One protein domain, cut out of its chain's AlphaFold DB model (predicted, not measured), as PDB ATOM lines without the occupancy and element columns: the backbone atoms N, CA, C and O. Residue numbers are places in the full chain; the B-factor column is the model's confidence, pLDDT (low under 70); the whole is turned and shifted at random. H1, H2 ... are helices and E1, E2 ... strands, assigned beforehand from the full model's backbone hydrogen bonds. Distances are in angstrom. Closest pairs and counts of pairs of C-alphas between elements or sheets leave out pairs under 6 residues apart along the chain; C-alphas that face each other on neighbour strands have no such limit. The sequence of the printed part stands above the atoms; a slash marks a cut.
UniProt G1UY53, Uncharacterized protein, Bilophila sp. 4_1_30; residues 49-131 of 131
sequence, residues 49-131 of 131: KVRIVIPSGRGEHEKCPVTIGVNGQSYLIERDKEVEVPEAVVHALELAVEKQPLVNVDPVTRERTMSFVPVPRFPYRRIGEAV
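This is residues 49 to 131 of the 131 residues of an uncharacterized protein of Bilophila sp. 4_1_30 (UniProt G1UY53). A small head of two separate strand groups and one helix bears a long, two-stranded arm. In the head, H1 packs on both the three-stranded sheet E4 E1 E7 and the hairpin of E2 and E3; the hairpin of E5 and E6 is the arm, and it makes the longest axis. The 83 printed residues include seven named strands and one named helix, in the order E1 E2 E3 E4 H1 E5 E6 E7, and the class is mostly strand. The sheet's order is E4 - E1 - E7, and it is antiparallel, as are both hairpins. The whole is loose, with a radius of gyration of the C-alphas of 16.4 A and spans of 55 by 25 by 23 A.

E1, residues 49 to 53, is the inner strand of its sheet, with E4, residues 83 to 86, and E7, residues 125 to 129, as edge strands. E1 and E4 are antiparallel at 140 degrees, with N 50 and O 85 within hydrogen-bond range at 2.8 A. E1 and E7 are antiparallel at 152 degrees, with N 53 and O 125 at 2.9 A. E2, residues 66 to 70, and E3, residues 73 to 77, form an antiparallel hairpin at 156 degrees, with N 68 and O 75 at 2.8 A. The closest C-alphas of E3 and E4, those of Ile 77 and Val 83, are 6.7 A apart. H1, residues 87 to 95, is on the sheet over E1 at a height over the sheet of 9.8 A, and runs along the strands, at 1 degree to E1 on the local plane. That plane is fitted to just 6 C-alphas of the sheet. The closest C-alphas of H1 and E2, those of Val 89 and Val 70, are 6.5 A apart. In H1 every O i to N i+4 pair is within hydrogen-bond range. E5, residues 97 to 105, and E6, residues 112 to 120, form a hairpin, antiparallel at 153 degrees, with N 98 and O 119 at 2.8 A and N 104 and O 113 at 2.9 A. E5 is apart from E1, E2, E3, E4 and E7.

E1, residues 49 to 53, begins at C-alpha 49 (170.721, 130.716, 206.469). E2 is residues 66 to 70, E3 73 to 77 and E4 83 to 86. H1, residues 87 to 95, is 12.8 A long. E5, residues 97 to 105, is 24.2 A long and ends at C-alpha 105 (206.567, 142.478, 227.836). E6, residues 112 to 120, is 24.1 A long. E7, residues 125 to 129, ends at C-alpha 129 (175.629, 128.579, 203.094).

The two C-alphas farthest apart, those of Thr 109 and Val 131, are 55.5 A apart. The printed part has no cut. The link from E1 to E2, residues 54 to 65, is long. The mean pLDDT of the printed part is 89.4, and residues 130 to 131 are under 70.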
ATOM      1  N   LYS A  49     170.250 131.526 205.358       93.25
ATOM      2  CA  LYS A  49     170.721 130.716 206.469       93.25
ATOM      3  C   LYS A  49     172.171 130.314 206.244       93.25
ATOM      4  O   LYS A  49     172.586 129.987 205.135       93.25
ATOM      5  N   VAL A  50     172.951 130.348 207.311       93.44
ATOM      6  CA  VAL A  50     174.386 130.070 207.308       93.44
ATOM      7  C   VAL A  50     174.655 128.945 208.294       93.44
ATOM      8  O   VAL A  50     174.089 128.919 209.388       93.44
ATOM      9  N   ARG A  51     175.531 128.013 207.915       94.31
ATOM     10  CA  ARG A  51     176.011 126.966 208.818       94.31
ATOM     11  C   ARG A  51     177.250 127.451 209.542       94.31
ATOM     12  O   ARG A  51     178.262 127.774 208.910       94.31
ATOM     13  N   ILE A  52     177.170 127.490 210.864       94.44
ATOM     14  CA  ILE A  52     178.275 127.900 211.722       94.44
ATOM     15  C   ILE A  52     178.604 126.828 212.751       94.44
ATOM     16  O   ILE A  52     177.753 126.036 213.147       94.44
ATOM     17  N   VAL A  53     179.857 126.845 213.196       94.94
ATOM     18  CA  VAL A  53     180.340 126.071 214.339       94.94
ATOM     19  C   VAL A  53     180.998 127.034 215.313       94.94
ATOM     20  O   VAL A  53     181.911 127.777 214.938       94.94
ATOM     21  N   ILE A  54     180.548 127.013 216.565       93.50
ATOM     22  CA  ILE A  54     181.197 127.722 217.670       93.50
ATOM     23  C   ILE A  54     182.024 126.690 218.444       93.50
ATOM     24  O   ILE A  54     181.427 125.807 219.058       93.50
ATOM     25  N   PRO A  55     183.366 126.749 218.417       91.38
ATOM     26  CA  PRO A  55     184.192 125.801 219.150       91.38
ATOM     27  C   PRO A  55     184.033 125.973 220.665       91.38
ATOM     28  O   PRO A  55     183.904 127.095 221.177       91.38
ATOM     29  N   SER A  56     184.087 124.869 221.403       88.50
ATOM     30  CA  SER A  56     184.263 124.914 222.853       88.50
ATOM     31  C   SER A  56     185.654 125.409 223.215       88.50
ATOM     32  O   SER A  56     186.658 125.044 222.600       88.50
ATOM     33  N   GLY A  57     185.709 126.261 224.234       82.69
ATOM     34  CA  GLY A  57     186.977 126.671 224.823       82.69
ATOM     35  C   GLY A  57     187.532 125.624 225.796       82.69
ATOM     36  O   GLY A  57     187.020 124.508 225.922       82.69
ATOM     37  N   ARG A  58     188.616 125.979 226.488       75.88
ATOM     38  CA  ARG A  58     189.272 125.097 227.469       75.88
ATOM     39  C   ARG A  58     188.580 125.139 228.833       75.88
ATOM     40  O   ARG A  58     188.648 124.152 229.563       75.88
ATOM     41  N   GLY A  59     187.928 126.249 229.177       75.62
ATOM     42  CA  GLY A  59     187.206 126.423 230.438       75.62
ATOM     43  C   GLY A  59     185.830 125.753 230.445       75.62
ATOM     44  O   GLY A  59     185.189 125.610 229.409       75.62
ATOM     45  N   GLU A  60     185.334 125.372 231.625       74.12
ATOM     46  CA  GLU A  60     183.999 124.769 231.785       74.12
ATOM     47  C   GLU A  60     182.877 125.714 231.323       74.12
ATOM     48  O   GLU A  60     181.989 125.314 230.574       74.12
ATOM     49  N   HIS A  61     182.994 127.006 231.642       71.94
ATOM     50  CA  HIS A  61     182.082 128.052 231.163       71.94
ATOM     51  C   HIS A  61     182.125 128.254 229.639       71.94
ATOM     52  O   HIS A  61     181.171 128.756 229.048       71.94
ATOM     53  N   GLU A  62     183.213 127.843 228.986       77.62
ATOM     54  CA  GLU A  62     183.383 127.944 227.536       77.62
ATOM     55  C   GLU A  62     182.828 126.722 226.790       77.62
ATOM     56  O   GLU A  62     182.910 126.684 225.566       77.62
ATOM     57  N   LYS A  63     182.270 125.734 227.503       83.69
ATOM     58  CA  LYS A  63     181.563 124.576 226.928       83.69
ATOM     59  C   LYS A  63     180.046 124.765 226.904       83.69
ATOM     60  O   LYS A  63     179.344 124.021 226.227       83.69
ATOM     61  N   CYS A  64     179.532 125.751 227.637       87.75
ATOM     62  CA  CYS A  64     178.102 126.025 227.693       87.75
ATOM     63  C   CYS A  64     177.557 126.462 226.315       87.75
ATOM     64  O   CYS A  64     178.254 127.189 225.588       87.75
ATOM     65  N   PRO A  65     176.310 126.073 225.971       92.06
ATOM     66  CA  PRO A  65     175.617 126.584 224.793       92.06
ATOM     67  C   PRO A  65     175.555 128.112 224.789       92.06
ATOM     68  O   PRO A  65     175.449 128.749 225.841       92.06
ATOM     69  N   VAL A  66     175.615 128.701 223.598       92.12
ATOM     70  CA  VAL A  66     175.586 130.154 223.418       92.12
ATOM     71  C   VAL A  66     174.163 130.588 223.091       92.12
ATOM     72  O   VAL A  66     173.615 130.210 222.058       92.12
ATOM     73  N   THR A  67     173.572 131.401 223.965       93.69
ATOM     74  CA  THR A  67     172.260 132.015 223.731       93.69
ATOM     75  C   THR A  67     172.430 133.370 223.051       93.69
ATOM     76  O   THR A  67     173.133 134.238 223.570       93.69
ATOM     77  N   ILE A  68     171.772 133.572 221.908       93.56
ATOM     78  CA  ILE A  68     171.836 134.810 221.121       93.56
ATOM     79  C   ILE A  68     170.429 135.346 220.897       93.56
ATOM     80  O   ILE A  68     169.571 134.646 220.367       93.56
ATOM     81  N   GLY A  69     170.203 136.601 221.280       94.12
ATOM     82  CA  GLY A  69     168.960 137.317 221.012       94.12
ATOM     83  C   GLY A  69     169.088 138.207 219.778       94.12
ATOM     84  O   GLY A  69     169.956 139.075 219.739       94.12
ATOM     85  N   VAL A  70     168.207 138.030 218.796       94.06
ATOM     86  CA  VAL A  70     168.102 138.886 217.605       94.06
ATOM     87  C   VAL A  70     166.651 139.315 217.440       94.06
ATOM     88  O   VAL A  70     165.780 138.476 217.238       94.06
ATOM     89  N   ASN A  71     166.379 140.620 217.528       90.69
ATOM     90  CA  ASN A  71     165.043 141.210 217.344       90.69
ATOM     91  C   ASN A  71     163.924 140.482 218.120       90.69
ATOM     92  O   ASN A  71     162.868 140.175 217.571       90.69
ATOM     93  N   GLY A  72     164.178 140.155 219.390       89.38
ATOM     94  CA  GLY A  72     163.224 139.450 220.257       89.38
ATOM     95  C   GLY A  72     163.160 137.930 220.061       89.38
ATOM     96  O   GLY A  72     162.505 137.248 220.840       89.38
ATOM     97  N   GLN A  73     163.866 137.371 219.076       92.00
ATOM     98  CA  GLN A  73     164.002 135.924 218.896       92.00
ATOM     99  C   GLN A  73     165.285 135.423 219.555       92.00
ATOM    100  O   GLN A  73     166.352 136.001 219.362       92.00
ATOM    101  N   SER A  74     165.184 134.337 220.320       93.50
ATOM    102  CA  SER A  74     166.326 133.725 221.005       93.50
ATOM    103  C   SER A  74     166.758 132.446 220.294       93.50
ATOM    104  O   SER A  74     165.935 131.573 220.028       93.50
ATOM    105  N   TYR A  75     168.052 132.328 220.024       93.31
ATOM    106  CA  TYR A  75     168.690 131.165 219.420       93.31
ATOM    107  C   TYR A  75     169.632 130.529 220.432       93.31
ATOM    108  O   TYR A  75     170.446 131.223 221.039       93.31
ATOM    109  N   LEU A  76     169.530 129.213 220.600       94.81
ATOM    110  CA  LEU A  76     170.437 128.433 221.431       94.81
ATOM    111  C   LEU A  76     171.371 127.642 220.518       94.81
ATOM    112  O   LEU A  76     170.927 126.741 219.810       94.81
ATOM    113  N   ILE A  77     172.653 127.997 220.517       93.75
ATOM    114  CA  ILE A  77     173.666 127.364 219.672       93.75
ATOM    115  C   ILE A  77     174.504 126.430 220.534       93.75
ATOM    116  O   ILE A  77     175.225 126.862 221.436       93.75
ATOM    117  N   GLU A  78     174.414 125.140 220.242       92.81
ATOM    118  CA  GLU A  78     175.280 124.136 220.851       92.81
ATOM    119  C   GLU A  78     176.696 124.240 220.270       92.81
ATOM    120  O   GLU A  78     176.879 124.361 219.057       92.81
ATOM    121  N   ARG A  79     177.708 124.207 221.143       92.50
ATOM    122  CA  ARG A  79     179.108 124.275 220.718       92.50
ATOM    123  C   ARG A  79     179.560 122.976 220.054       92.50
ATOM    124  O   ARG A  79     178.990 121.914 220.288       92.50
ATOM    125  N   ASP A  80     180.578 123.096 219.205       92.38
ATOM    126  CA  ASP A  80     181.198 122.017 218.418       92.38
ATOM    127  C   ASP A  80     180.259 121.276 217.455       92.38
ATOM    128  O   ASP A  80     180.637 120.264 216.868       92.38
ATOM    129  N   LYS A  81     179.044 121.790 217.252       92.50
ATOM    130  CA  LYS A  81     178.075 121.261 216.296       92.50
ATOM    131  C   LYS A  81     177.841 122.259 215.178       92.50
ATOM    132  O   LYS A  81     177.920 123.471 215.373       92.50
ATOM    133  N   GLU A  82     177.544 121.728 214.000       93.50
ATOM    134  CA  GLU A  82     177.078 122.532 212.879       93.50
ATOM    135  C   GLU A  82     175.631 122.936 213.136       93.50
ATOM    136  O   GLU A  82     174.740 122.086 213.206       93.50
ATOM    137  N   VAL A  83     175.403 124.237 213.296       93.25
ATOM    138  CA  VAL A  83     174.070 124.798 213.512       93.25
ATOM    139  C   VAL A  83     173.741 125.749 212.372       93.25
ATOM    140  O   VAL A  83     174.546 126.593 211.976       93.25
ATOM    141  N   GLU A  84     172.540 125.586 211.832       93.94
ATOM    142  CA  GLU A  84     171.979 126.451 210.805       93.94
ATOM    143  C   GLU A  84     171.271 127.636 211.466       93.94
ATOM    144  O   GLU A  84     170.318 127.459 212.226       93.94
ATOM    145  N   VAL A  85     171.741 128.849 211.181       93.56
ATOM    146  CA  VAL A  85     171.210 130.086 211.766       93.56
ATOM    147  C   VAL A  85     170.979 131.153 210.692       93.56
ATOM    148  O   VAL A  85     171.676 131.149 209.676       93.56
ATOM    149  N   PRO A  86     170.038 132.093 210.885       94.94
ATOM    150  CA  PRO A  86     169.908 133.255 210.007       94.94
ATOM    151  C   PRO A  86     171.175 134.117 210.002       94.94
ATOM    152  O   PRO A  86     171.858 134.236 211.020       94.94
ATOM    153  N   GLU A  87     171.446 134.791 208.887       93.31
ATOM    154  CA  GLU A  87     172.596 135.692 208.739       93.31
ATOM    155  C   GLU A  87     172.662 136.781 209.828       93.31
ATOM    156  O   GLU A  87     173.741 137.075 210.343       93.31
ATOM    157  N   ALA A  88     171.520 137.300 210.291       94.19
ATOM    158  CA  ALA A  88     171.485 138.257 211.399       94.19
ATOM    159  C   ALA A  88     172.082 137.723 212.717       94.19
ATOM    160  O   ALA A  88     172.629 138.502 213.497       94.19
ATOM    161  N   VAL A  89     172.026 136.411 212.971       94.25
ATOM    162  CA  VAL A  89     172.678 135.796 214.143       94.25
ATOM    163  C   VAL A  89     174.196 135.888 214.016       94.25
ATOM    164  O   VAL A  89     174.892 136.138 214.997       94.25
ATOM    165  N   VAL A  90     174.718 135.751 212.798       93.81
ATOM    166  CA  VAL A  90     176.150 135.867 212.532       93.81
ATOM    167  C   VAL A  90     176.630 137.307 212.708       93.81
ATOM    168  O   VAL A  90     177.663 137.535 213.330       93.81
ATOM    169  N   HIS A  91     175.842 138.290 212.274       94.00
ATOM    170  CA  HIS A  91     176.136 139.696 212.559       94.00
ATOM    171  C   HIS A  91     176.109 140.014 214.056       94.00
ATOM    172  O   HIS A  91     176.959 140.755 214.545       94.00
ATOM    173  N   ALA A  92     175.187 139.418 214.818       94.25
ATOM    174  CA  ALA A  92     175.190 139.560 216.272       94.25
ATOM    175  C   ALA A  92     176.483 139.001 216.902       94.25
ATOM    176  O   ALA A  92     177.019 139.605 217.829       94.25
ATOM    177  N   LEU A  93     177.019 137.893 216.373       93.38
ATOM    178  CA  LEU A  93     178.310 137.334 216.793       93.38
ATOM    179  C   LEU A  93     179.497 138.238 216.434       93.38
ATOM    180  O   LEU A  93     180.414 138.379 217.238       93.38
ATOM    181  N   GLU A  94     179.479 138.867 215.259       93.31
ATOM    182  CA  GLU A  94     180.514 139.817 214.824       93.31
ATOM    183  C   GLU A  94     180.553 141.071 215.711       93.31
ATOM    184  O   GLU A  94     181.629 141.580 216.025       93.31
ATOM    185  N   LEU A  95     179.387 141.543 216.158       93.25
ATOM    186  CA  LEU A  95     179.261 142.692 217.059       93.25
ATOM    187  C   LEU A  95     179.580 142.353 218.522       93.25
ATOM    188  O   LEU A  95     179.867 143.253 219.315       93.25
ATOM    189  N   ALA A  96     179.541 141.073 218.897       92.31
ATOM    190  CA  ALA A  96     179.851 140.607 220.242       92.31
ATOM    191  C   ALA A  96     181.369 140.628 220.495       92.31
ATOM    192  O   ALA A  96     182.040 139.594 220.483       92.31
ATOM    193  N   VAL A  97     181.910 141.819 220.747       93.25
ATOM    194  CA  VAL A  97     183.334 142.060 221.014       93.25
ATOM    195  C   VAL A  97     183.564 142.326 222.503       93.25
ATOM    196  O   VAL A  97     182.843 143.097 223.135       93.25
ATOM    197  N   GLU A  98     184.598 141.707 223.063       90.94
ATOM    198  CA  GLU A  98     185.059 141.887 224.438       90.94
ATOM    199  C   GLU A  98     186.459 142.512 224.457       90.94
ATOM    200  O   GLU A  98     187.269 142.293 223.560       90.94
ATOM    201  N   LYS A  99     186.762 143.319 225.479       91.94
ATOM    202  CA  LYS A  99     188.101 143.887 225.672       91.94
ATOM    203  C   LYS A  99     188.912 142.961 226.565       91.94
ATOM    204  O   LYS A  99     188.675 142.921 227.770       91.94
ATOM    205  N   GLN A 100     189.885 142.260 225.993       88.12
ATOM    206  CA  GLN A 100     190.784 141.411 226.767       88.12
ATOM    207  C   GLN A 100     192.080 142.144 227.125       88.12
ATOM    208  O   GLN A 100     192.645 142.844 226.278       88.12
ATOM    209  N   PRO A 101     192.568 141.996 228.369       91.62
ATOM    210  CA  PRO A 101     193.855 142.535 228.760       91.62
ATOM    211  C   PRO A 101     194.988 141.694 228.161       91.62
ATOM    212  O   PRO A 101     195.122 140.506 228.449       91.62
ATOM    213  N   LEU A 102     195.832 142.328 227.358       88.56
ATOM    214  CA  LEU A 102     197.062 141.771 226.823       88.56
ATOM    215  C   LEU A 102     198.248 142.423 227.537       88.56
ATOM    216  O   LEU A 102     198.458 143.638 227.448       88.56
ATOM    217  N   VAL A 103     199.015 141.608 228.259       89.62
ATOM    218  CA  VAL A 103     200.262 142.039 228.896       89.62
ATOM    219  C   VAL A 103     201.384 141.886 227.879       89.62
ATOM    220  O   VAL A 103     201.818 140.773 227.590       89.62
ATOM    221  N   ASN A 104     201.851 143.011 227.348       85.88
ATOM    222  CA  ASN A 104     203.035 143.049 226.505       85.88
ATOM    223  C   ASN A 104     204.260 143.206 227.402       85.88
ATOM    224  O   ASN A 104     204.272 144.037 228.312       85.88
ATOM    225  N   VAL A 105     205.273 142.377 227.163       88.00
ATOM    226  CA  VAL A 105     206.567 142.478 227.836       88.00
ATOM    227  C   VAL A 105     207.575 142.905 226.792       88.00
ATOM    228  O   VAL A 105     207.824 142.159 225.843       88.00
ATOM    229  N   ASP A 106     208.148 144.090 226.965       85.88
ATOM    230  CA  ASP A 106     209.189 144.551 226.058       85.88
ATOM    231  C   ASP A 106     210.420 143.639 226.183       85.88
ATOM    232  O   ASP A 106     210.942 143.444 227.288       85.88
ATOM    233  N   PRO A 107     210.927 143.073 225.073       85.44
ATOM    234  CA  PRO A 107     211.999 142.079 225.119       85.44
ATOM    235  C   PRO A 107     213.339 142.658 225.598       85.44
ATOM    236  O   PRO A 107     214.210 141.904 226.029       85.44
ATOM    237  N   VAL A 108     213.505 143.985 225.537       90.19
ATOM    238  CA  VAL A 108     214.749 144.688 225.887       90.19
ATOM    239  C   VAL A 108     214.686 145.282 227.296       90.19
ATOM    240  O   VAL A 108     215.568 145.022 228.109       90.19
ATOM    241  N   THR A 109     213.643 146.053 227.611       88.62
ATOM    242  CA  THR A 109     213.505 146.763 228.897       88.62
ATOM    243  C   THR A 109     212.851 145.909 229.985       88.62
ATOM    244  O   THR A 109     212.946 146.243 231.164       88.62
ATOM    245  N   ARG A 110     212.211 144.786 229.614       86.56
ATOM    246  CA  ARG A 110     211.376 143.938 230.491       86.56
ATOM    247  C   ARG A 110     210.216 144.688 231.155       86.56
ATOM    248  O   ARG A 110     209.611 144.164 232.096       86.56
ATOM    249  N   GLU A 111     209.898 145.886 230.675       89.56
ATOM    250  CA  GLU A 111     208.744 146.642 231.137       89.56
ATOM    251  C   GLU A 111     207.461 145.917 230.733       89.56
ATOM    252  O   GLU A 111     207.372 145.292 229.671       89.56
ATOM    253  N   ARG A 112     206.478 145.938 231.635       89.25
ATOM    254  CA  ARG A 112     205.181 145.295 231.432       89.25
ATOM    255  C   ARG A 112     204.155 146.368 231.138       89.25
ATOM    256  O   ARG A 112     203.789 147.127 232.034       89.25
ATOM    257  N   THR A 113     203.646 146.386 229.918       89.12
ATOM    258  CA  THR A 113     202.565 147.287 229.527       89.12
ATOM    259  C   THR A 113     201.279 146.489 229.384       89.12
ATOM    260  O   THR A 113     201.197 145.535 228.610       89.12
ATOM    261  N   MET A 114     200.257 146.880 230.141       90.50
ATOM    262  CA  MET A 114     198.916 146.321 230.006       90.50
ATOM    263  C   MET A 114     198.162 147.102 228.930       90.50
ATOM    264  O   MET A 114     197.951 148.306 229.057       90.50
ATOM    265  N   SER A 115     197.759 146.415 227.868       90.00
ATOM    266  CA  SER A 115     196.936 146.963 226.790       90.00
ATOM    267  C   SER A 115     195.610 146.210 226.722       90.00
ATOM    268  O   SER A 115     195.541 145.055 227.125       90.00
ATOM    269  N   PHE A 116     194.544 146.849 226.245       91.81
ATOM    270  CA  PHE A 116     193.254 146.186 226.051       91.81
ATOM    271  C   PHE A 116     192.997 146.024 224.561       91.81
ATOM    272  O   PHE A 116     192.897 147.018 223.842       91.81
ATOM    273  N   VAL A 117     192.878 144.780 224.108       92.44
ATOM    274  CA  VAL A 117     192.645 144.455 222.700       92.44
ATOM    275  C   VAL A 117     191.193 143.999 222.531       92.44
ATOM    276  O   VAL A 117     190.727 143.163 223.310       92.44
ATOM    277  N   PRO A 118     190.447 144.550 221.556       92.75
ATOM    278  CA  PRO A 118     189.126 144.043 221.216       92.75
ATOM    279  C   PRO A 118     189.254 142.660 220.572       92.75
ATOM    280  O   PRO A 118     189.941 142.501 219.564       92.75
ATOM    281  N   VAL A 119     188.579 141.666 221.138       91.00
ATOM    282  CA  VAL A 119     188.521 140.300 220.614       91.00
ATOM    283  C   VAL A 119     187.069 139.833 220.493       91.00
ATOM    284  O   VAL A 119     186.230 140.236 221.302       91.00
ATOM    285  N   PRO A 120     186.730 138.979 219.513       90.56
ATOM    286  CA  PRO A 120     185.409 138.367 219.455       90.56
ATOM    287  C   PRO A 120     185.141 137.551 220.722       90.56
ATOM    288  O   PRO A 120     185.915 136.657 221.065       90.56
ATOM    289  N   ARG A 121     184.027 137.832 221.399       89.06
ATOM    290  CA  ARG A 121     183.611 137.121 222.616       89.06
ATOM    291  C   ARG A 121     183.285 135.657 222.329       89.06
ATOM    292  O   ARG A 121     183.574 134.775 223.132       89.06
ATOM    293  N   PHE A 122     182.672 135.407 221.176       90.44
ATOM    294  CA  PHE A 122     182.309 134.075 220.710       90.44
ATOM    295  C   PHE A 122     182.936 133.848 219.330       90.44
ATOM    296  O   PHE A 122     182.327 134.199 218.315       90.44
ATOM    297  N   PRO A 123     184.163 133.303 219.259       90.06
ATOM    298  CA  PRO A 123     184.755 132.954 217.978       90.06
ATOM    299  C   PRO A 123     183.896 131.887 217.299       90.06
ATOM    300  O   PRO A 123     183.392 130.979 217.957       90.06
ATOM    301  N   TYR A 124     183.728 131.979 215.985       92.69
ATOM    302  CA  TYR A 124     182.942 131.024 215.210       92.69
ATOM    303  C   TYR A 124     183.604 130.762 213.856       92.69
ATOM    304  O   TYR A 124     184.415 131.555 213.374       92.69
ATOM    305  N   ARG A 125     183.260 129.637 213.230       92.81
ATOM    306  CA  ARG A 125     183.677 129.284 211.870       92.81
ATOM    307  C   ARG A 125     182.444 129.142 210.986       92.81
ATOM    308  O   ARG A 125     181.525 128.413 211.351       92.81
ATOM    309  N   ARG A 126     182.437 129.798 209.820       92.56
ATOM    310  CA  ARG A 126     181.437 129.541 208.770       92.56
ATOM    311  C   ARG A 126     181.847 128.283 208.001       92.56
ATOM    312  O   ARG A 126     182.970 128.216 207.510       92.56
ATOM    313  N   ILE A 127     180.955 127.298 207.930       88.81
ATOM    314  CA  ILE A 127     181.169 126.044 207.187       88.81
ATOM    315  C   ILE A 127     180.650 126.178 205.749       88.81
ATOM    316  O   ILE A 127     181.236 125.622 204.827       88.81
ATOM    317  N   GLY A 128     179.594 126.971 205.547       82.31
ATOM    318  CA  GLY A 128     179.022 127.259 204.234       82.31
ATOM    319  C   GLY A 128     177.644 127.914 204.332       82.31
ATOM    320  O   GLY A 128     177.138 128.170 205.429       82.31
ATOM    321  N   GLU A 129     177.037 128.181 203.179       77.44
ATOM    322  CA  GLU A 129     175.629 128.579 203.094       77.44
ATOM    323  C   GLU A 129     174.736 127.343 203.267       77.44
ATOM    324  O   GLU A 129     175.037 126.270 202.737       77.44
ATOM    325  N   ALA A 130     173.662 127.469 204.049       66.81
ATOM    326  CA  ALA A 130     172.652 126.423 204.132       66.81
ATOM    327  C   ALA A 130     171.699 126.563 202.936       66.81
ATOM    328  O   ALA A 130     171.193 127.659 202.690       66.81
ATOM    329  N   VAL A 131     171.515 125.466 202.196       52.47
ATOM    330  CA  VAL A 131     170.600 125.360 201.043       52.47
ATOM    331  C   VAL A 131     169.150 125.359 201.509       52.47
ATOM    332  O   VAL A 131     168.859 124.605 202.466       52.47
TER     333      VAL A 131